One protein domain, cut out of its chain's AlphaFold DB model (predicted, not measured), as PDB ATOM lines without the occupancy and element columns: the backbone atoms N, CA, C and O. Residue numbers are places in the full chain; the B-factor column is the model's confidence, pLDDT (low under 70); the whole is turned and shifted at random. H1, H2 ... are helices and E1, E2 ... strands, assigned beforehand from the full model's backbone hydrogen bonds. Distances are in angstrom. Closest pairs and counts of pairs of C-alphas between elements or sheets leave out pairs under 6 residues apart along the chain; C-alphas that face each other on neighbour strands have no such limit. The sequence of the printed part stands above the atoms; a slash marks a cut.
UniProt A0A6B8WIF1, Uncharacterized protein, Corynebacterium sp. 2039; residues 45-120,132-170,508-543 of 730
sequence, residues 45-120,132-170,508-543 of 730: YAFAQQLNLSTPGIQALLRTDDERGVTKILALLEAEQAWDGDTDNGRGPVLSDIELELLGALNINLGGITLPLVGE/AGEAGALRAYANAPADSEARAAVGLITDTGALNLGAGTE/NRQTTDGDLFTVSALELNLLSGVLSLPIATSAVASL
ATOM      1  N   TYR A  45     511.709 561.558 408.342       94.88
ATOM      2  CA  TYR A  45     511.174 562.042 407.079       94.88
ATOM      3  C   TYR A  45     510.807 563.522 407.170       94.88
ATOM      4  O   TYR A  45     510.157 563.947 408.124       94.88
ATOM      5  N   ALA A  46     511.186 564.299 406.161       95.38
ATOM      6  CA  ALA A  46     510.804 565.693 406.004       95.38
ATOM      7  C   ALA A  46     510.404 565.964 404.550       95.38
ATOM      8  O   ALA A  46     511.099 565.550 403.621       95.38
ATOM      9  N   PHE A  47     509.306 566.693 404.367       94.19
ATOM     10  CA  PHE A  47     508.770 567.073 403.066       94.19
ATOM     11  C   PHE A  47     508.214 568.494 403.108       94.19
ATOM     12  O   PHE A  47     507.485 568.843 404.033       94.19
ATOM     13  N   ALA A  48     508.509 569.303 402.095       92.00
ATOM     14  CA  ALA A  48     507.933 570.632 401.944       92.00
ATOM     15  C   ALA A  48     507.654 570.971 400.476       92.00
ATOM     16  O   ALA A  48     508.448 570.657 399.584       92.00
ATOM     17  N   GLN A  49     506.538 571.663 400.233       88.81
ATOM     18  CA  GLN A  49     506.151 572.137 398.906       88.81
ATOM     19  C   GLN A  49     505.230 573.364 398.996       88.81
ATOM     20  O   GLN A  49     504.297 573.393 399.798       88.81
ATOM     21  N   GLN A  50     505.455 574.373 398.144       83.94
ATOM     22  CA  GLN A  50     504.619 575.587 398.112       83.94
ATOM     23  C   GLN A  50     503.202 575.307 397.609       83.94
ATOM     24  O   GLN A  50     502.242 575.851 398.143       83.94
ATOM     25  N   LEU A  51     503.069 574.453 396.599       83.50
ATOM     26  CA  LEU A  51     501.789 574.005 396.074       83.50
ATOM     27  C   LEU A  51     501.787 572.483 396.103       83.50
ATOM     28  O   LEU A  51     502.465 571.867 395.279       83.50
ATOM     29  N   ASN A  52     501.088 571.874 397.064       85.62
ATOM     30  CA  ASN A  52     501.123 570.424 397.206       85.62
ATOM     31  C   ASN A  52     500.229 569.758 396.163       85.62
ATOM     32  O   ASN A  52     499.039 569.533 396.372       85.62
ATOM     33  N   LEU A  53     500.836 569.444 395.025       85.06
ATOM     34  CA  LEU A  53     500.191 568.810 393.881       85.06
ATOM     35  C   LEU A  53     500.340 567.285 393.885       85.06
ATOM     36  O   LEU A  53     499.748 566.601 393.047       85.06
ATOM     37  N   SER A  54     501.125 566.751 394.821       80.00
ATOM     38  CA  SER A  54     501.442 565.328 394.925       80.00
ATOM     39  C   SER A  54     500.293 564.510 395.524       80.00
ATOM     40  O   SER A  54     500.380 563.284 395.582       80.00
ATOM     41  N   THR A  55     499.165 565.131 395.883       79.56
ATOM     42  CA  THR A  55     498.005 564.400 396.411       79.56
ATOM     43  C   THR A  55     497.317 563.534 395.349       79.56
ATOM     44  O   THR A  55     497.249 563.938 394.186       79.56
ATOM     45  N   PRO A  56     496.777 562.337 395.669       76.00
ATOM     46  CA  PRO A  56     496.319 561.401 394.643       76.00
ATOM     47  C   PRO A  56     495.076 561.941 393.932       76.00
ATOM     48  O   PRO A  56     494.876 561.681 392.746       76.00
ATOM     49  N   GLY A  57     494.267 562.729 394.653       79.25
ATOM     50  CA  GLY A  57     493.146 563.480 394.102       79.25
ATOM     51  C   GLY A  57     493.606 564.485 393.047       79.25
ATOM     52  O   GLY A  57     493.132 564.421 391.918       79.25
ATOM     53  N   ILE A  58     494.584 565.341 393.365       84.31
ATOM     54  CA  ILE A  58     495.101 566.350 392.427       84.31
ATOM     55  C   ILE A  58     495.839 565.695 391.255       84.31
ATOM     56  O   ILE A  58     495.562 566.019 390.100       84.31
ATOM     57  N   GLN A  59     496.727 564.728 391.508       86.31
ATOM     58  CA  GLN A  59     497.471 564.029 390.452       86.31
ATOM     59  C   GLN A  59     496.539 563.386 389.416       86.31
ATOM     60  O   GLN A  59     496.844 563.376 388.220       86.31
ATOM     61  N   ALA A  60     495.374 562.886 389.840       85.88
ATOM     62  CA  ALA A  60     494.373 562.343 388.928       85.88
ATOM     63  C   ALA A  60     493.776 563.408 387.988       85.88
ATOM     64  O   ALA A  60     493.361 563.064 386.874       85.88
ATOM     65  N   LEU A  61     493.773 564.683 388.384       88.50
ATOM     66  CA  LEU A  61     493.279 565.822 387.604       88.50
ATOM     67  C   LEU A  61     494.370 566.455 386.724       88.50
ATOM     68  O   LEU A  61     494.046 567.025 385.682       88.50
ATOM     69  N   LEU A  62     495.647 566.319 387.089       91.19
ATOM     70  CA  LEU A  62     496.766 566.956 386.388       91.19
ATOM     71  C   LEU A  62     497.103 566.313 385.040       91.19
ATOM     72  O   LEU A  62     497.198 565.093 384.894       91.19
ATOM     73  N   ARG A  63     497.352 567.145 384.034       92.56
ATOM     74  CA  ARG A  63     497.769 566.766 382.680       92.56
ATOM     75  C   ARG A  63     498.957 567.618 382.260       92.56
ATOM     76  O   ARG A  63     499.122 568.738 382.723       92.56
ATOM     77  N   THR A  64     499.783 567.094 381.368       94.00
ATOM     78  CA  THR A  64     500.879 567.853 380.765       94.00
ATOM     79  C   THR A  64     501.219 567.264 379.406       94.00
ATOM     80  O   THR A  64     501.103 566.049 379.218       94.00
ATOM     81  N   ASP A  65     501.648 568.128 378.493       91.31
ATOM     82  CA  ASP A  65     502.225 567.743 377.205       91.31
ATOM     83  C   ASP A  65     503.766 567.689 377.256       91.31
ATOM     84  O   ASP A  65     504.411 567.315 376.277       91.31
ATOM     85  N   ASP A  66     504.368 568.044 378.397       92.94
ATOM     86  CA  ASP A  66     505.811 567.990 378.614       92.94
ATOM     87  C   ASP A  66     506.322 566.538 378.641       92.94
ATOM     88  O   ASP A  66     505.739 565.651 379.273       92.94
ATOM     89  N   GLU A  67     507.461 566.292 377.989       92.69
ATOM     90  CA  GLU A  67     508.069 564.960 377.860       92.69
ATOM     91  C   GLU A  67     508.443 564.315 379.206       92.69
ATOM     92  O   GLU A  67     508.572 563.088 379.307       92.69
ATOM     93  N   ARG A  68     508.630 565.120 380.258       91.25
ATOM     94  CA  ARG A  68     508.900 564.644 381.619       91.25
ATOM     95  C   ARG A  68     507.691 563.911 382.203       91.25
ATOM     96  O   ARG A  68     507.885 562.934 382.934       91.25
ATOM     97  N   GLY A  69     506.479 564.325 381.837       92.44
ATOM     98  CA  GLY A  69     505.229 563.868 382.437       92.44
ATOM     99  C   GLY A  69     505.008 564.422 383.851       92.44
ATOM    100  O   GLY A  69     505.945 564.876 384.508       92.44
ATOM    101  N   VAL A  70     503.762 564.342 384.336       90.69
ATOM    102  CA  VAL A  70     503.325 564.939 385.617       90.69
ATOM    103  C   VAL A  70     504.233 564.527 386.778       90.69
ATOM    104  O   VAL A  70     504.801 565.385 387.439       90.69
ATOM    105  N   THR A  71     504.455 563.226 386.984       89.19
ATOM    106  CA  THR A  71     505.221 562.713 388.133       89.19
ATOM    107  C   THR A  71     506.633 563.289 388.233       89.19
ATOM    108  O   THR A  71     507.080 563.622 389.322       89.19
ATOM    109  N   LYS A  72     507.350 563.429 387.109       89.88
ATOM    110  CA  LYS A  72     508.712 563.982 387.139       89.88
ATOM    111  C   LYS A  72     508.723 565.490 387.348       89.88
ATOM    112  O   LYS A  72     509.684 565.991 387.910       89.88
ATOM    113  N   ILE A  73     507.701 566.196 386.864       90.06
ATOM    114  CA  ILE A  73     507.546 567.629 387.123       90.06
ATOM    115  C   ILE A  73     507.310 567.858 388.617       90.06
ATOM    116  O   ILE A  73     507.987 568.690 389.207       90.06
ATOM    117  N   LEU A  74     506.418 567.081 389.240       88.56
ATOM    118  CA  LEU A  74     506.143 567.193 390.675       88.56
ATOM    119  C   LEU A  74     507.389 566.916 391.525       88.56
ATOM    120  O   LEU A  74     507.698 567.709 392.408       88.56
ATOM    121  N   ALA A  75     508.163 565.887 391.169       85.94
ATOM    122  CA  ALA A  75     509.414 565.553 391.852       85.94
ATOM    123  C   ALA A  75     510.505 566.638 391.760       85.94
ATOM    124  O   ALA A  75     511.452 566.631 392.538       85.94
ATOM    125  N   LEU A  76     510.415 567.558 390.791       87.69
ATOM    126  CA  LEU A  76     511.331 568.701 390.678       87.69
ATOM    127  C   LEU A  76     510.878 569.909 391.511       87.69
ATOM    128  O   LEU A  76     511.661 570.828 391.705       87.69
ATOM    129  N   LEU A  77     509.628 569.915 391.979       86.38
ATOM    130  CA  LEU A  77     509.030 571.019 392.731       86.38
ATOM    131  C   LEU A  77     509.030 570.778 394.246       86.38
ATOM    132  O   LEU A  77     508.707 571.692 395.002       86.38
ATOM    133  N   GLU A  78     509.372 569.578 394.709       89.50
ATOM    134  CA  GLU A  78     509.336 569.192 396.123       89.50
ATOM    135  C   GLU A  78     510.723 569.199 396.779       89.50
ATOM    136  O   GLU A  78     511.730 568.842 396.166       89.50
ATOM    137  N   ALA A  79     510.780 569.605 398.049       91.81
ATOM    138  CA  ALA A  79     511.929 569.359 398.910       91.81
ATOM    139  C   ALA A  79     511.614 568.147 399.788       91.81
ATOM    140  O   ALA A  79     510.698 568.202 400.605       91.81
ATOM    141  N   GLU A  80     512.371 567.064 399.636       93.38
ATOM    142  CA  GLU A  80     512.134 565.810 400.351       93.38
ATOM    143  C   GLU A  80     513.450 565.220 400.868       93.38
ATOM    144  O   GLU A  80     514.445 565.138 400.142       93.38
ATOM    145  N   GLN A  81     513.460 564.785 402.128       94.19
ATOM    146  CA  GLN A  81     514.567 564.032 402.706       94.19
ATOM    147  C   GLN A  81     514.051 562.941 403.647       94.19
ATOM    148  O   GLN A  81     513.204 563.187 404.499       94.19
ATOM    149  N   ALA A  82     514.620 561.744 403.519       93.31
ATOM    150  CA  ALA A  82     514.340 560.598 404.373       93.31
ATOM    151  C   ALA A  82     515.645 559.989 404.902       93.31
ATOM    152  O   ALA A  82     516.685 560.056 404.231       93.31
ATOM    153  N   TRP A  83     515.583 559.386 406.087       93.50
ATOM    154  CA  TRP A  83     516.725 558.763 406.744       93.50
ATOM    155  C   TRP A  83     516.317 557.568 407.612       93.50
ATOM    156  O   TRP A  83     515.288 557.610 408.274       93.50
ATOM    157  N   ASP A  84     517.135 556.514 407.610       89.81
ATOM    158  CA  ASP A  84     516.912 555.215 408.268       89.81
ATOM    159  C   ASP A  84     517.925 554.926 409.399       89.81
ATOM    160  O   ASP A  84     518.124 553.779 409.797       89.81
ATOM    161  N   GLY A  85     518.646 555.955 409.865       84.31
ATOM    162  CA  GLY A  85     519.747 555.814 410.817       84.31
ATOM    163  C   GLY A  85     519.562 556.589 412.124       84.31
ATOM    164  O   GLY A  85     519.061 557.710 412.158       84.31
ATOM    165  N   ASP A  86     520.100 556.029 413.206       80.12
ATOM    166  CA  ASP A  86     520.096 556.595 414.568       80.12
ATOM    167  C   ASP A  86     521.109 557.736 414.793       80.12
ATOM    168  O   ASP A  86     521.220 558.308 415.881       80.12
ATOM    169  N   THR A  87     521.900 558.056 413.771       85.25
ATOM    170  CA  THR A  87     522.966 559.058 413.803       85.25
ATOM    171  C   THR A  87     522.821 560.037 412.652       85.25
ATOM    172  O   THR A  87     522.163 559.737 411.659       85.25
ATOM    173  N   ASP A  88     523.463 561.199 412.793       87.75
ATOM    174  CA  ASP A  88     523.501 562.239 411.768       87.75
ATOM    175  C   ASP A  88     523.950 561.672 410.408       87.75
ATOM    176  O   ASP A  88     525.052 561.125 410.266       87.75
ATOM    177  N   ASN A  89     523.090 561.822 409.402       88.50
ATOM    178  CA  ASN A  89     523.312 561.386 408.031       88.50
ATOM    179  C   ASN A  89     524.445 562.160 407.318       88.50
ATOM    180  O   ASN A  89     524.891 561.756 406.235       88.50
ATOM    181  N   GLY A  90     524.927 563.261 407.915       90.06
ATOM    182  CA  GLY A  90     526.018 564.105 407.429       90.06
ATOM    183  C   GLY A  90     525.670 564.925 406.184       90.06
ATOM    184  O   GLY A  90     526.571 565.437 405.511       90.06
ATOM    185  N   ARG A  91     524.384 565.014 405.834       91.19
ATOM    186  CA  ARG A  91     523.856 565.742 404.678       91.19
ATOM    187  C   ARG A  91     523.230 567.049 405.145       91.19
ATOM    188  O   ARG A  91     522.606 567.125 406.194       91.19
ATOM    189  N   GLY A  92     523.396 568.091 404.334       90.69
ATOM    190  CA  GLY A  92     522.632 569.321 404.509       90.69
ATOM    191  C   GLY A  92     521.152 569.135 404.142       90.69
ATOM    192  O   GLY A  92     520.776 568.076 403.624       90.69
ATOM    193  N   PRO A  93     520.336 570.176 404.364       91.69
ATOM    194  CA  PRO A  93     518.939 570.181 403.953       91.69
ATOM    195  C   PRO A  93     518.797 570.069 402.433       91.69
ATOM    196  O   PRO A  93     519.656 570.527 401.671       91.69
ATOM    197  N   VAL A  94     517.678 569.496 401.999       92.62
ATOM    198  CA  VAL A  94     517.214 569.561 400.614       92.62
ATOM    199  C   VAL A  94     516.389 570.832 400.455       92.62
ATOM    200  O   VAL A  94     515.514 571.115 401.272       92.62
ATOM    201  N   LEU A  95     516.695 571.607 399.416       90.31
ATOM    202  CA  LEU A  95     516.005 572.849 399.083       90.31
ATOM    203  C   LEU A  95     515.350 572.709 397.712       90.31
ATOM    204  O   LEU A  95     515.942 572.108 396.815       90.31
ATOM    205  N   SER A  96     514.173 573.302 397.550       87.06
ATOM    206  CA  SER A  96     513.491 573.425 396.262       87.06
ATOM    207  C   SER A  96     512.956 574.847 396.116       87.06
ATOM    208  O   SER A  96     512.306 575.357 397.029       87.06
ATOM    209  N   ASP A  97     513.269 575.498 394.999       81.19
ATOM    210  CA  ASP A  97     512.752 576.826 394.663       81.19
ATOM    211  C   ASP A  97     511.507 576.675 393.776       81.19
ATOM    212  O   ASP A  97     511.370 575.698 393.038       81.19
ATOM    213  N   ILE A  98     510.587 577.643 393.819       76.25
ATOM    214  CA  ILE A  98     509.428 577.616 392.921       76.25
ATOM    215  C   ILE A  98     509.862 577.800 391.456       76.25
ATOM    216  O   ILE A  98     510.439 578.819 391.076       76.25
ATOM    217  N   GLU A  99     509.551 576.822 390.605       81.38
ATOM    218  CA  GLU A  99     509.855 576.882 389.172       81.38
ATOM    219  C   GLU A  99     508.574 577.139 388.361       81.38
ATOM    220  O   GLU A  99     507.829 576.219 388.017       81.38
ATOM    221  N   LEU A 100     508.313 578.409 388.026       79.00
ATOM    222  CA  LEU A 100     507.115 578.821 387.274       79.00
ATOM    223  C   LEU A 100     506.992 578.141 385.905       79.00
ATOM    224  O   LEU A 100     505.886 577.862 385.456       79.00
ATOM    225  N   GLU A 101     508.116 577.839 385.251       84.12
ATOM    226  CA  GLU A 101     508.123 577.123 383.970       84.12
ATOM    227  C   GLU A 101     507.612 575.680 384.121       84.12
ATOM    228  O   GLU A 101     506.868 575.192 383.272       84.12
ATOM    229  N   LEU A 102     507.954 575.010 385.228       86.62
ATOM    230  CA  LEU A 102     507.440 573.676 385.542       86.62
ATOM    231  C   LEU A 102     505.950 573.705 385.860       86.62
ATOM    232  O   LEU A 102     505.199 572.866 385.365       86.62
ATOM    233  N   LEU A 103     505.524 574.673 386.675       86.44
ATOM    234  CA  LEU A 103     504.119 574.835 387.043       86.44
ATOM    235  C   LEU A 103     503.255 575.212 385.831       86.44
ATOM    236  O   LEU A 103     502.170 574.661 385.664       86.44
ATOM    237  N   GLY A 104     503.758 576.077 384.947       87.12
ATOM    238  CA  GLY A 104     503.091 576.468 383.704       87.12
ATOM    239  C   GLY A 104     502.981 575.339 382.671       87.12
ATOM    240  O   GLY A 104     502.141 575.402 381.777       87.12
ATOM    241  N   ALA A 105     503.779 574.272 382.799       91.50
ATOM    242  CA  ALA A 105     503.646 573.073 381.968       91.50
ATOM    243  C   ALA A 105     502.495 572.147 382.413       91.50
ATOM    244  O   ALA A 105     502.145 571.202 381.693       91.50
ATOM    245  N   LEU A 106     501.915 572.376 383.595       92.19
ATOM    246  CA  LEU A 106     500.811 571.591 384.136       92.19
ATOM    247  C   LEU A 106     499.463 572.223 383.775       92.19
ATOM    248  O   LEU A 106     499.262 573.429 383.855       92.19
ATOM    249  N   ASN A 107     498.510 571.367 383.428       91.75
ATOM    250  CA  ASN A 107     497.106 571.704 383.241       91.75
ATOM    251  C   ASN A 107     496.265 570.903 384.236       91.75
ATOM    252  O   ASN A 107     496.610 569.768 384.568       91.75
ATOM    253  N   ILE A 108     495.134 571.448 384.663       88.00
ATOM    254  CA  ILE A 108     494.169 570.783 385.534       88.00
ATOM    255  C   ILE A 108     492.875 570.493 384.775       88.00
ATOM    256  O   ILE A 108     492.337 571.355 384.082       88.00
ATOM    257  N   ASN A 109     492.378 569.260 384.876       87.56
ATOM    258  CA  ASN A 109     491.123 568.840 384.257       87.56
ATOM    259  C   ASN A 109     490.019 568.709 385.311       87.56
ATOM    260  O   ASN A 109     490.053 567.798 386.133       87.56
ATOM    261  N   LEU A 110     489.013 569.579 385.231       78.50
ATOM    262  CA  LEU A 110     487.890 569.670 386.163       78.50
ATOM    263  C   LEU A 110     486.596 569.134 385.533       78.50
ATOM    264  O   LEU A 110     485.577 569.813 385.469       78.50
ATOM    265  N   GLY A 111     486.631 567.903 385.013       66.69
ATOM    266  CA  GLY A 111     485.412 567.191 384.600       66.69
ATOM    267  C   GLY A 111     484.713 567.758 383.357       66.69
ATOM    268  O   GLY A 111     483.504 567.594 383.207       66.69
ATOM    269  N   GLY A 112     485.464 568.395 382.456       69.81
ATOM    270  CA  GLY A 112     484.950 568.963 381.199       69.81
ATOM    271  C   GLY A 112     485.674 570.231 380.758       69.81
ATOM    272  O   GLY A 112     485.700 570.535 379.568       69.81
ATOM    273  N   ILE A 113     486.319 570.913 381.705       75.06
ATOM    274  CA  ILE A 113     487.157 572.093 381.483       75.06
ATOM    275  C   ILE A 113     488.609 571.695 381.763       75.06
ATOM    276  O   ILE A 113     488.888 570.990 382.732       75.06
ATOM    277  N   THR A 114     489.531 572.081 380.881       85.12
ATOM    278  CA  THR A 114     490.977 571.948 381.104       85.12
ATOM    279  C   THR A 114     491.568 573.345 381.136       85.12
ATOM    280  O   THR A 114     491.420 574.071 380.157       85.12
ATOM    281  N   LEU A 115     492.197 573.701 382.251       86.81
ATOM    282  CA  LEU A 115     492.810 575.009 382.472       86.81
ATOM    283  C   LEU A 115     494.315 574.828 382.687       86.81
ATOM    284  O   LEU A 115     494.707 573.833 383.309       86.81
ATOM    285  N   PRO A 116     495.165 575.759 382.232       89.12
ATOM    286  CA  PRO A 116     496.522 575.872 382.752       89.12
ATOM    287  C   PRO A 116     496.490 575.965 384.284       89.12
ATOM    288  O   PRO A 116     495.590 576.577 384.859       89.12
ATOM    289  N   LEU A 117     497.451 575.345 384.971       86.31
ATOM    290  CA  LEU A 117     497.529 575.462 386.428       86.31
ATOM    291  C   LEU A 117     497.965 576.873 386.837       86.31
ATOM    292  O   LEU A 117     497.380 577.446 387.751       86.31
ATOM    293  N   VAL A 118     498.975 577.413 386.150       85.12
ATOM    294  CA  VAL A 118     499.506 578.764 386.359       85.12
ATOM    295  C   VAL A 118     499.519 579.524 385.035       85.12
ATOM    296  O   VAL A 118     499.868 578.949 384.004       85.12
ATOM    297  N   GLY A 119     499.175 580.810 385.061       78.62
ATOM    298  CA  GLY A 119     499.234 581.702 383.899       78.62
ATOM    299  C   GLY A 119     498.130 582.755 383.918       78.62
ATOM    300  O   GLY A 119     497.315 582.774 384.830       78.62
ATOM    301  N   GLU A 120     498.102 583.619 382.901       77.06
ATOM    302  CA  GLU A 120     497.063 584.653 382.744       77.06
ATOM    303  C   GLU A 120     495.661 584.038 382.601       77.06
ATOM    304  O   GLU A 120     494.729 584.500 383.245       77.06
ATOM    305  N   ALA A 132     508.542 590.589 392.564       41.00
ATOM    306  CA  ALA A 132     509.227 589.287 392.552       41.00
ATOM    307  C   ALA A 132     510.767 589.415 392.648       41.00
ATOM    308  O   ALA A 132     511.480 588.421 392.791       41.00
ATOM    309  N   GLY A 133     511.298 590.638 392.536       36.06
ATOM    310  CA  GLY A 133     512.717 590.943 392.645       36.06
ATOM    311  C   GLY A 133     513.045 591.585 393.986       36.06
ATOM    312  O   GLY A 133     513.084 592.803 394.046       36.06
ATOM    313  N   GLU A 134     513.304 590.748 394.998       35.94
ATOM    314  CA  GLU A 134     513.961 591.006 396.307       35.94
ATOM    315  C   GLU A 134     513.190 590.483 397.536       35.94
ATOM    316  O   GLU A 134     513.803 590.328 398.595       35.94
ATOM    317  N   ALA A 135     511.931 590.049 397.399       38.34
ATOM    318  CA  ALA A 135     511.352 589.096 398.348       38.34
ATOM    319  C   ALA A 135     512.161 587.789 398.259       38.34
ATOM    320  O   ALA A 135     512.386 587.276 397.161       38.34
ATOM    321  N   GLY A 136     512.674 587.278 399.384       41.22
ATOM    322  CA  GLY A 136     513.434 586.023 399.410       41.22
ATOM    323  C   GLY A 136     512.717 584.949 398.588       41.22
ATOM    324  O   GLY A 136     511.496 584.847 398.646       41.22
ATOM    325  N   ALA A 137     513.444 584.203 397.756       49.66
ATOM    326  CA  ALA A 137     512.822 583.191 396.905       49.66
ATOM    327  C   ALA A 137     511.912 582.294 397.760       49.66
ATOM    328  O   ALA A 137     512.378 581.744 398.761       49.66
ATOM    329  N   LEU A 138     510.627 582.190 397.396       68.50
ATOM    330  CA  LEU A 138     509.720 581.211 397.992       68.50
ATOM    331  C   LEU A 138     510.379 579.843 397.828       68.50
ATOM    332  O   LEU A 138     510.555 579.355 396.707       68.50
ATOM    333  N   ARG A 139     510.802 579.275 398.954       80.12
ATOM    334  CA  ARG A 139     511.660 578.098 398.998       80.12
ATOM    335  C   ARG A 139     511.044 577.068 399.920       80.12
ATOM    336  O   ARG A 139     510.528 577.408 400.982       80.12
ATOM    337  N   ALA A 140     511.123 575.814 399.513       88.62
ATOM    338  CA  ALA A 140     510.857 574.661 400.347       88.62
ATOM    339  C   ALA A 140     512.170 574.136 400.944       88.62
ATOM    340  O   ALA A 140     513.220 574.156 400.299       88.62
ATOM    341  N   TYR A 141     512.094 573.656 402.178       92.19
ATOM    342  CA  TYR A 141     513.188 573.110 402.969       92.19
ATOM    343  C   TYR A 141     512.746 571.791 403.585       92.19
ATOM    344  O   TYR A 141     511.696 571.725 404.223       92.19
ATOM    345  N   ALA A 142     513.581 570.767 403.457       94.81
ATOM    346  CA  ALA A 142     513.412 569.490 404.133       94.81
ATOM    347  C   ALA A 142     514.742 569.030 404.729       94.81
ATOM    348  O   ALA A 142     515.761 568.967 404.036       94.81
ATOM    349  N   ASN A 143     514.736 568.704 406.020       95.88
ATOM    350  CA  ASN A 143     515.888 568.166 406.726       95.88
ATOM    351  C   ASN A 143     515.468 567.059 407.701       95.88
ATOM    352  O   ASN A 143     514.672 567.304 408.602       95.88
ATOM    353  N   ALA A 144     516.022 565.865 407.537       95.06
ATOM    354  CA  ALA A 144     515.842 564.704 408.400       95.06
ATOM    355  C   ALA A 144     517.229 564.107 408.714       95.06
ATOM    356  O   ALA A 144     517.646 563.139 408.067       95.06
ATOM    357  N   PRO A 145     518.008 564.729 409.624       93.69
ATOM    358  CA  PRO A 145     519.402 564.353 409.832       93.69
ATOM    359  C   PRO A 145     519.554 563.079 410.669       93.69
ATOM    360  O   PRO A 145     520.535 562.369 410.481       93.69
ATOM    361  N   ALA A 146     518.609 562.766 411.561       92.25
ATOM    362  CA  ALA A 146     518.665 561.616 412.465       92.25
ATOM    363  C   ALA A 146     517.265 561.035 412.711       92.25
ATOM    364  O   ALA A 146     516.274 561.736 412.538       92.25
ATOM    365  N   ASP A 147     517.189 559.781 413.164       90.50
ATOM    366  CA  ASP A 147     515.954 559.034 413.471       90.50
ATOM    367  C   ASP A 147     514.889 559.795 414.279       90.50
ATOM    368  O   ASP A 147     513.700 559.548 414.140       90.50
ATOM    369  N   SER A 148     515.302 560.728 415.129       91.62
ATOM    370  CA  SER A 148     514.454 561.485 416.048       91.62
ATOM    371  C   SER A 148     514.420 562.980 415.726       91.62
ATOM    372  O   SER A 148     513.964 563.775 416.551       91.62
ATOM    373  N   GLU A 149     514.903 563.373 414.546       93.62
ATOM    374  CA  GLU A 149     514.985 564.760 414.098       93.62
ATOM    375  C   GLU A 149     514.477 564.897 412.661       93.62
ATOM    376  O   GLU A 149     515.052 564.358 411.718       93.62
ATOM    377  N   ALA A 150     513.406 565.669 412.489       95.31
ATOM    378  CA  ALA A 150     512.893 566.077 411.191       95.31
ATOM    379  C   ALA A 150     512.366 567.515 411.246       95.31
ATOM    380  O   ALA A 150     511.701 567.916 412.205       95.31
ATOM    381  N   ARG A 151     512.642 568.295 410.203       95.50
ATOM    382  CA  ARG A 151     512.192 569.675 410.028       95.50
ATOM    383  C   ARG A 151     511.867 569.931 408.565       95.50
ATOM    384  O   ARG A 151     512.705 569.713 407.692       95.50
ATOM    385  N   ALA A 152     510.680 570.457 408.320       95.31
ATOM    386  CA  ALA A 152     510.220 570.900 407.019       95.31
ATOM    387  C   ALA A 152     509.684 572.327 407.125       95.31
ATOM    388  O   ALA A 152     509.052 572.678 408.120       95.31
ATOM    389  N   ALA A 153     509.949 573.149 406.119       92.88
ATOM    390  CA  ALA A 153     509.429 574.507 406.067       92.88
ATOM    391  C   ALA A 153     509.267 574.971 404.626       92.88
ATOM    392  O   ALA A 153     510.000 574.533 403.738       92.88
ATOM    393  N   VAL A 154     508.346 575.895 404.395       88.69
ATOM    394  CA  VAL A 154     508.130 576.499 403.084       88.69
ATOM    395  C   VAL A 154     507.718 577.962 403.224       88.69
ATOM    396  O   VAL A 154     506.988 578.312 404.149       88.69
ATOM    397  N   GLY A 155     508.202 578.815 402.322       82.50
ATOM    398  CA  GLY A 155     507.897 580.247 402.265       82.50
ATOM    399  C   GLY A 155     509.165 581.100 402.285       82.50
ATOM    400  O   GLY A 155     510.187 580.721 401.709       82.50
ATOM    401  N   LEU A 156     509.109 582.253 402.960       74.12
ATOM    402  CA  LEU A 156     510.274 583.103 403.229       74.12
ATOM    403  C   LEU A 156     511.089 582.517 404.380       74.12
ATOM    404  O   LEU A 156     510.894 582.857 405.547       74.12
ATOM    405  N   ILE A 157     511.997 581.605 404.053       70.12
ATOM    406  CA  ILE A 157     512.758 580.842 405.042       70.12
ATOM    407  C   ILE A 157     514.247 581.173 405.013       70.12
ATOM    408  O   ILE A 157     514.839 581.482 403.981       70.12
ATOM    409  N   THR A 158     514.861 581.109 406.189       65.88
ATOM    410  CA  THR A 158     516.317 581.192 406.360       65.88
ATOM    411  C   THR A 158     517.007 579.911 405.874       65.88
ATOM    412  O   THR A 158     516.370 578.866 405.742       65.88
ATOM    413  N   ASP A 159     518.334 579.940 405.697       65.94
ATOM    414  CA  ASP A 159     519.134 578.748 405.345       65.94
ATOM    415  C   ASP A 159     519.027 577.606 406.381       65.94
ATOM    416  O   ASP A 159     519.430 576.475 406.115       65.94
ATOM    417  N   THR A 160     518.487 577.890 407.572       65.50
ATOM    418  CA  THR A 160     518.239 576.918 408.648       65.50
ATOM    419  C   THR A 160     516.800 576.390 408.673       65.50
ATOM    420  O   THR A 160     516.441 575.665 409.597       65.50
ATOM    421  N   GLY A 161     515.958 576.773 407.707       62.34
ATOM    422  CA  GLY A 161     514.556 576.354 407.635       62.34
ATOM    423  C   GLY A 161     513.644 577.013 408.672       62.34
ATOM    424  O   GLY A 161     512.554 576.514 408.917       62.34
ATOM    425  N   ALA A 162     514.083 578.105 409.307       70.50
ATOM    426  CA  ALA A 162     513.228 578.924 410.169       70.50
ATOM    427  C   ALA A 162     512.494 579.981 409.338       70.50
ATOM    428  O   ALA A 162     513.118 580.610 408.471       70.50
ATOM    429  N   LEU A 163     511.213 580.201 409.648       68.81
ATOM    430  CA  LEU A 163     510.394 581.260 409.057       68.81
ATOM    431  C   LEU A 163     510.992 582.646 409.349       68.81
ATOM    432  O   LEU A 163     511.255 583.003 410.500       68.81
ATOM    433  N   ASN A 164     511.204 583.447 408.305       67.44
ATOM    434  CA  ASN A 164     511.636 584.833 408.433       67.44
ATOM    435  C   ASN A 164     510.419 585.762 408.539       67.44
ATOM    436  O   ASN A 164     510.038 586.423 407.577       67.44
ATOM    437  N   LEU A 165     509.845 585.839 409.740       59.56
ATOM    438  CA  LEU A 165     508.632 586.613 410.049       59.56
ATOM    439  C   LEU A 165     508.810 588.149 409.953       59.56
ATOM    440  O   LEU A 165     507.871 588.891 410.224       59.56
ATOM    441  N   GLY A 166     510.018 588.640 409.638       50.66
ATOM    442  CA  GLY A 166     510.361 590.069 409.582       50.66
ATOM    443  C   GLY A 166     510.708 590.605 408.188       50.66
ATOM    444  O   GLY A 166     511.009 591.793 408.066       50.66
ATOM    445  N   ALA A 167     510.705 589.760 407.152       49.53
ATOM    446  CA  ALA A 167     510.804 590.214 405.767       49.53
ATOM    447  C   ALA A 167     509.415 590.695 405.329       49.53
ATOM    448  O   ALA A 167     508.460 589.926 405.352       49.53
ATOM    449  N   GLY A 168     509.299 591.990 405.034       45.84
ATOM    450  CA  GLY A 168     508.030 592.648 404.748       45.84
ATOM    451  C   GLY A 168     507.258 592.055 403.568       45.84
ATOM    452  O   GLY A 168     507.768 591.260 402.782       45.84
ATOM    453  N   THR A 169     506.019 592.521 403.455       44.72
ATOM    454  CA  THR A 169     504.979 592.263 402.444       44.72
ATOM    455  C   THR A 169     505.362 592.676 401.011       44.72
ATOM    456  O   THR A 169     504.504 593.031 400.215       44.72
ATOM    457  N   GLU A 170     506.650 592.689 400.666       45.47
ATOM    458  CA  GLU A 170     507.173 593.198 399.389       45.47
ATOM    459  C   GLU A 170     507.177 592.141 398.270       45.47
ATOM    460  O   GLU A 170     507.923 592.267 397.305       45.47
ATOM    461  N   ASN A 508     495.352 576.899 408.601       94.69
ATOM    462  CA  ASN A 508     496.103 576.068 409.537       94.69
ATOM    463  C   ASN A 508     495.666 574.601 409.455       94.69
ATOM    464  O   ASN A 508     495.320 573.965 410.457       94.69
ATOM    465  N   ARG A 509     495.595 574.069 408.232       95.06
ATOM    466  CA  ARG A 509     495.225 572.674 408.008       95.06
ATOM    467  C   ARG A 509     496.300 571.795 408.633       95.06
ATOM    468  O   ARG A 509     497.436 571.804 408.172       95.06
ATOM    469  N   GLN A 510     495.928 571.008 409.638       94.94
ATOM    470  CA  GLN A 510     496.829 570.052 410.276       94.94
ATOM    471  C   GLN A 510     496.242 568.650 410.233       94.94
ATOM    472  O   GLN A 510     495.096 568.433 410.642       94.94
ATOM    473  N   THR A 511     497.044 567.696 409.771       91.69
ATOM    474  CA  THR A 511     496.679 566.281 409.710       91.69
ATOM    475  C   THR A 511     497.766 565.418 410.335       91.69
ATOM    476  O   THR A 511     498.946 565.768 410.370       91.69
ATOM    477  N   THR A 512     497.352 564.275 410.873       90.81
ATOM    478  CA  THR A 512     498.263 563.243 411.363       90.81
ATOM    479  C   THR A 512     497.801 561.905 410.819       90.81
ATOM    480  O   THR A 512     496.666 561.498 411.078       90.81
ATOM    481  N   ASP A 513     498.668 561.241 410.060       86.38
ATOM    482  CA  ASP A 513     498.438 559.908 409.511       86.38
ATOM    483  C   ASP A 513     499.610 558.998 409.886       86.38
ATOM    484  O   ASP A 513     500.734 559.162 409.411       86.38
ATOM    485  N   GLY A 514     499.372 558.076 410.822       86.62
ATOM    486  CA  GLY A 514     500.456 557.350 411.482       86.62
ATOM    487  C   GLY A 514     501.423 558.311 412.183       86.62
ATOM    488  O   GLY A 514     500.996 559.120 413.007       86.62
ATOM    489  N   ASP A 515     502.707 558.217 411.839       87.56
ATOM    490  CA  ASP A 515     503.770 559.084 412.367       87.56
ATOM    491  C   ASP A 515     503.969 560.368 411.546       87.56
ATOM    492  O   ASP A 515     504.728 561.249 411.961       87.56
ATOM    493  N   LEU A 516     503.293 560.495 410.397       91.62
ATOM    494  CA  LEU A 516     503.387 561.674 409.549       91.62
ATOM    495  C   LEU A 516     502.475 562.774 410.076       91.62
ATOM    496  O   LEU A 516     501.249 562.647 410.078       91.62
ATOM    497  N   PHE A 517     503.079 563.891 410.447       94.50
ATOM    498  CA  PHE A 517     502.386 565.126 410.759       94.50
ATOM    499  C   PHE A 517     502.551 566.117 409.611       94.50
ATOM    500  O   PHE A 517     503.666 566.358 409.158       94.50
ATOM    501  N   THR A 518     501.445 566.705 409.161       94.31
ATOM    502  CA  THR A 518     501.424 567.694 408.080       94.31
ATOM    503  C   THR A 518     500.748 568.968 408.555       94.31
ATOM    504  O   THR A 518     499.706 568.909 409.206       94.31
ATOM    505  N   VAL A 519     501.308 570.113 408.177       95.12
ATOM    506  CA  VAL A 519     500.695 571.436 408.305       95.12
ATOM    507  C   VAL A 519     500.690 572.126 406.945       95.12
ATOM    508  O   VAL A 519     501.675 572.087 406.212       95.12
ATOM    509  N   SER A 520     499.572 572.748 406.589       93.75
ATOM    510  CA  SER A 520     499.476 573.680 405.464       93.75
ATOM    511  C   SER A 520     498.915 575.002 405.959       93.75
ATOM    512  O   SER A 520     498.007 575.008 406.796       93.75
ATOM    513  N   ALA A 521     499.442 576.117 405.451       92.06
ATOM    514  CA  ALA A 521     498.936 577.436 405.823       92.06
ATOM    515  C   ALA A 521     497.464 577.582 405.414       92.06
ATOM    516  O   ALA A 521     496.636 578.005 406.219       92.06
ATOM    517  N   LEU A 522     497.143 577.149 404.191       91.38
ATOM    518  CA  LEU A 522     495.815 577.232 403.599       91.38
ATOM    519  C   LEU A 522     495.499 575.954 402.814       91.38
ATOM    520  O   LEU A 522     496.355 575.418 402.114       91.38
ATOM    521  N   GLU A 523     494.264 575.480 402.893       91.00
ATOM    522  CA  GLU A 523     493.712 574.455 402.012       91.00
ATOM    523  C   GLU A 523     492.479 575.018 401.311       91.00
ATOM    524  O   GLU A 523     491.501 575.399 401.957       91.00
ATOM    525  N   LEU A 524     492.528 575.061 399.982       86.69
ATOM    526  CA  LEU A 524     491.413 575.506 399.158       86.69
ATOM    527  C   LEU A 524     490.613 574.306 398.688       86.69
ATOM    528  O   LEU A 524     491.124 573.462 397.953       86.69
ATOM    529  N   ASN A 525     489.348 574.257 399.076       84.56
ATOM    530  CA  ASN A 525     488.423 573.227 398.636       84.56
ATOM    531  C   ASN A 525     487.413 573.851 397.676       84.56
ATOM    532  O   ASN A 525     486.515 574.577 398.081       84.56
ATOM    533  N   LEU A 526     487.587 573.575 396.386       77.50
ATOM    534  CA  LEU A 526     486.787 574.137 395.302       77.50
ATOM    535  C   LEU A 526     485.903 573.051 394.669       77.50
ATOM    536  O   LEU A 526     486.139 571.845 394.829       77.50
ATOM    537  N   LEU A 527     484.863 573.481 393.947       73.94
ATOM    538  CA  LEU A 527     483.870 572.612 393.296       73.94
ATOM    539  C   LEU A 527     483.276 571.554 394.251       73.94
ATOM    540  O   LEU A 527     483.198 570.371 393.911       73.94
ATOM    541  N   SER A 528     482.894 571.957 395.467       69.56
ATOM    542  CA  SER A 528     482.351 571.049 396.494       69.56
ATOM    543  C   SER A 528     483.296 569.887 396.846       69.56
ATOM    544  O   SER A 528     482.867 568.741 396.997       69.56
ATOM    545  N   GLY A 529     484.598 570.175 396.937       70.50
ATOM    546  CA  GLY A 529     485.628 569.213 397.330       70.50
ATOM    547  C   GLY A 529     486.138 568.312 396.202       70.50
ATOM    548  O   GLY A 529     486.858 567.354 396.474       70.50
ATOM    549  N   VAL A 530     485.791 568.589 394.937       74.88
ATOM    550  CA  VAL A 530     486.407 567.901 393.784       74.88
ATOM    551  C   VAL A 530     487.886 568.269 393.658       74.88
ATOM    552  O   VAL A 530     488.697 567.415 393.299       74.88
ATOM    553  N   LEU A 531     488.236 569.520 393.968       78.81
ATOM    554  CA  LEU A 531     489.611 569.991 394.039       78.81
ATOM    555  C   LEU A 531     489.909 570.436 395.469       78.81
ATOM    556  O   LEU A 531     489.347 571.420 395.930       78.81
ATOM    557  N   SER A 532     490.805 569.718 396.142       86.00
ATOM    558  CA  SER A 532     491.400 570.135 397.410       86.00
ATOM    559  C   SER A 532     492.858 570.470 397.143       86.00
ATOM    560  O   SER A 532     493.593 569.598 396.683       86.00
ATOM    561  N   LEU A 533     493.250 571.724 397.352       85.38
ATOM    562  CA  LEU A 533     494.567 572.255 397.022       85.38
ATOM    563  C   LEU A 533     495.244 572.802 398.286       85.38
ATOM    564  O   LEU A 533     494.949 573.928 398.698       85.38
ATOM    565  N   PRO A 534     496.138 572.022 398.916       88.88
ATOM    566  CA  PRO A 534     496.954 572.497 400.024       88.88
ATOM    567  C   PRO A 534     498.065 573.432 399.525       88.88
ATOM    568  O   PRO A 534     498.782 573.121 398.567       88.88
ATOM    569  N   ILE A 535     498.213 574.572 400.193       87.06
ATOM    570  CA  ILE A 535     499.179 575.626 399.880       87.06
ATOM    571  C   ILE A 535     500.093 575.837 401.086       87.06
ATOM    572  O   ILE A 535     499.647 575.850 402.237       87.06
ATOM    573  N   ALA A 536     501.381 576.019 400.792       89.31
ATOM    574  CA  ALA A 536     502.466 576.102 401.753       89.31
ATOM    575  C   ALA A 536     502.421 574.908 402.715       89.31
ATOM    576  O   ALA A 536     502.104 575.058 403.894       89.31
ATOM    577  N   THR A 537     502.710 573.709 402.208       92.75
ATOM    578  CA  THR A 537     502.671 572.465 402.980       92.75
ATOM    579  C   THR A 537     504.052 572.081 403.503       92.75
ATOM    580  O   THR A 537     505.015 572.025 402.739       92.75
ATOM    581  N   SER A 538     504.114 571.737 404.788       94.38
ATOM    582  CA  SER A 538     505.274 571.159 405.466       94.38
ATOM    583  C   SER A 538     504.852 569.896 406.210       94.38
ATOM    584  O   SER A 538     503.849 569.897 406.925       94.38
ATOM    585  N   ALA A 539     505.610 568.815 406.066       94.81
ATOM    586  CA  ALA A 539     505.325 567.539 406.702       94.81
ATOM    587  C   ALA A 539     506.587 566.911 407.294       94.81
ATOM    588  O   ALA A 539     507.673 567.001 406.722       94.81
ATOM    589  N   VAL A 540     506.434 566.270 408.450       95.69
ATOM    590  CA  VAL A 540     507.520 565.597 409.167       95.69
ATOM    591  C   VAL A 540     507.047 564.290 409.785       95.69
ATOM    592  O   VAL A 540     505.920 564.185 410.265       95.69
ATOM    593  N   ALA A 541     507.943 563.315 409.832       94.19
ATOM    594  CA  ALA A 541     507.834 562.138 410.678       94.19
ATOM    595  C   ALA A 541     509.208 561.851 411.287       94.19
ATOM    596  O   ALA A 541     510.229 562.030 410.629       94.19
ATOM    597  N   SER A 542     509.251 561.426 412.542       92.38
ATOM    598  CA  SER A 542     510.480 560.944 413.180       92.38
ATOM    599  C   SER A 542     510.121 560.029 414.344       92.38
ATOM    600  O   SER A 542     509.019 560.130 414.900       92.38
ATOM    601  N   LEU A 543     511.052 559.183 414.770       89.69
ATOM    602  CA  LEU A 543     510.911 558.386 415.980       89.69
ATOM    603  C   LEU A 543     510.800 559.273 417.226       89.69
ATOM    604  O   LEU A 543     511.407 560.344 417.340       89.69
TER     605      LEU A 543
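What this domain is: This is residues 45 to 120, 132 to 170 and 508 to 543 of the 730 residues of an uncharacterized protein of Corynebacterium sp. 2039 (UniProt A0A6B8WIF1). Two sheets lie partly face to face with their strands nearly aligned: a twisted sheet of five strands, E2 E1 E10 E9 E8, covered over E2, E1 and part of E10 by a smaller sheet, E3 E6 E7. The short helices H1, H2 and H3 and the small hairpin E4 and E5 gather at one end of this sandwich. The 151 printed residues have three named helices and ten named strands, in the order E1 H1 H2 E2 E3 H3 E4 E5 E6 E7 E8 E9 E10; each sheet is antiparallel, and the class is mixed. The whole is compact, with a radius of gyration of the C-alphas of 16.2 A and spans of 50 by 38 by 33 A.

Where its parts are: E1, residues 45 to 51, begins at C-alpha 45 (511.174, 562.042, 407.079) and is 18.8 A long. H1 is residues 56 to 61, H2 is 69 to 77 (13.1 A), E2 is 79 to 83 (14.0 A), E3 is 94 to 97 and H3 is 100 to 104. E4, residues 107 to 109, and E5, 114 to 116, form a hairpin. E6, 139 to 146 (22.4 A), and E7, 149 to 155 (20.7 A), form another. The meander, each strand the antiparallel neighbour of the one before, is E8, 508 to 513 (16.3 A), E9, 516 to 526 (25.2 A), and E10, 531 to 542 (29.7 A), ending at C-alpha 542 (510.480, 560.944, 413.180).

How they stand to each other: In the larger sheet these backbone N and O atoms of neighbour strands are within hydrogen-bond range: N 46 and O 81 of E1 and E2 at 2.8 A, N 47 and O 539 of E1 and E10 at 2.9 A, N 519 and O 538 of E9 and E10 at 2.8 A, and N 511 and O 518 of E8 and E9 at 3.0 A. E9 bends by 81 degrees at residue 521 and E10 by 77 degrees at 536. In the smaller sheet, N 94 and O 142 of E3 and E6 are 2.8 A apart, as are N 141 and O 153 of E6 and E7. The two sheets make a sandwich, their strands at 12 degrees; the closest C-alphas of E1 and E6 are Ala 46 and Ala 142, 5.0 A apart. E6 is apart from E8 and E9. H1 only grazes the larger sheet; H2 only grazes both. H2 and H3 only just touch, with 3 pairs of C-alphas within 8 A, the closest Ile 73 and Leu 102 at 6.3 A. In E4 and E5, N 108 and O 115 are 2.8 A apart. Every O i to N i+4 pair is within range in H2 and H3, and 1 of 2 in H1.

The domain as a whole: The farthest C-alphas, of Thr 87 and Gly 112, are 51.1 A apart. Residues 121 to 131 and 171 to 507 are not printed, with C-alpha gaps of 16.3 A and 22.8 A. Of the links printed whole, none is long. Residues 156 to 170 hold no named element. Mean pLDDT of the printed part is 83.2; 22 residues are under 70, among them 132 to 138 and 163 to 170.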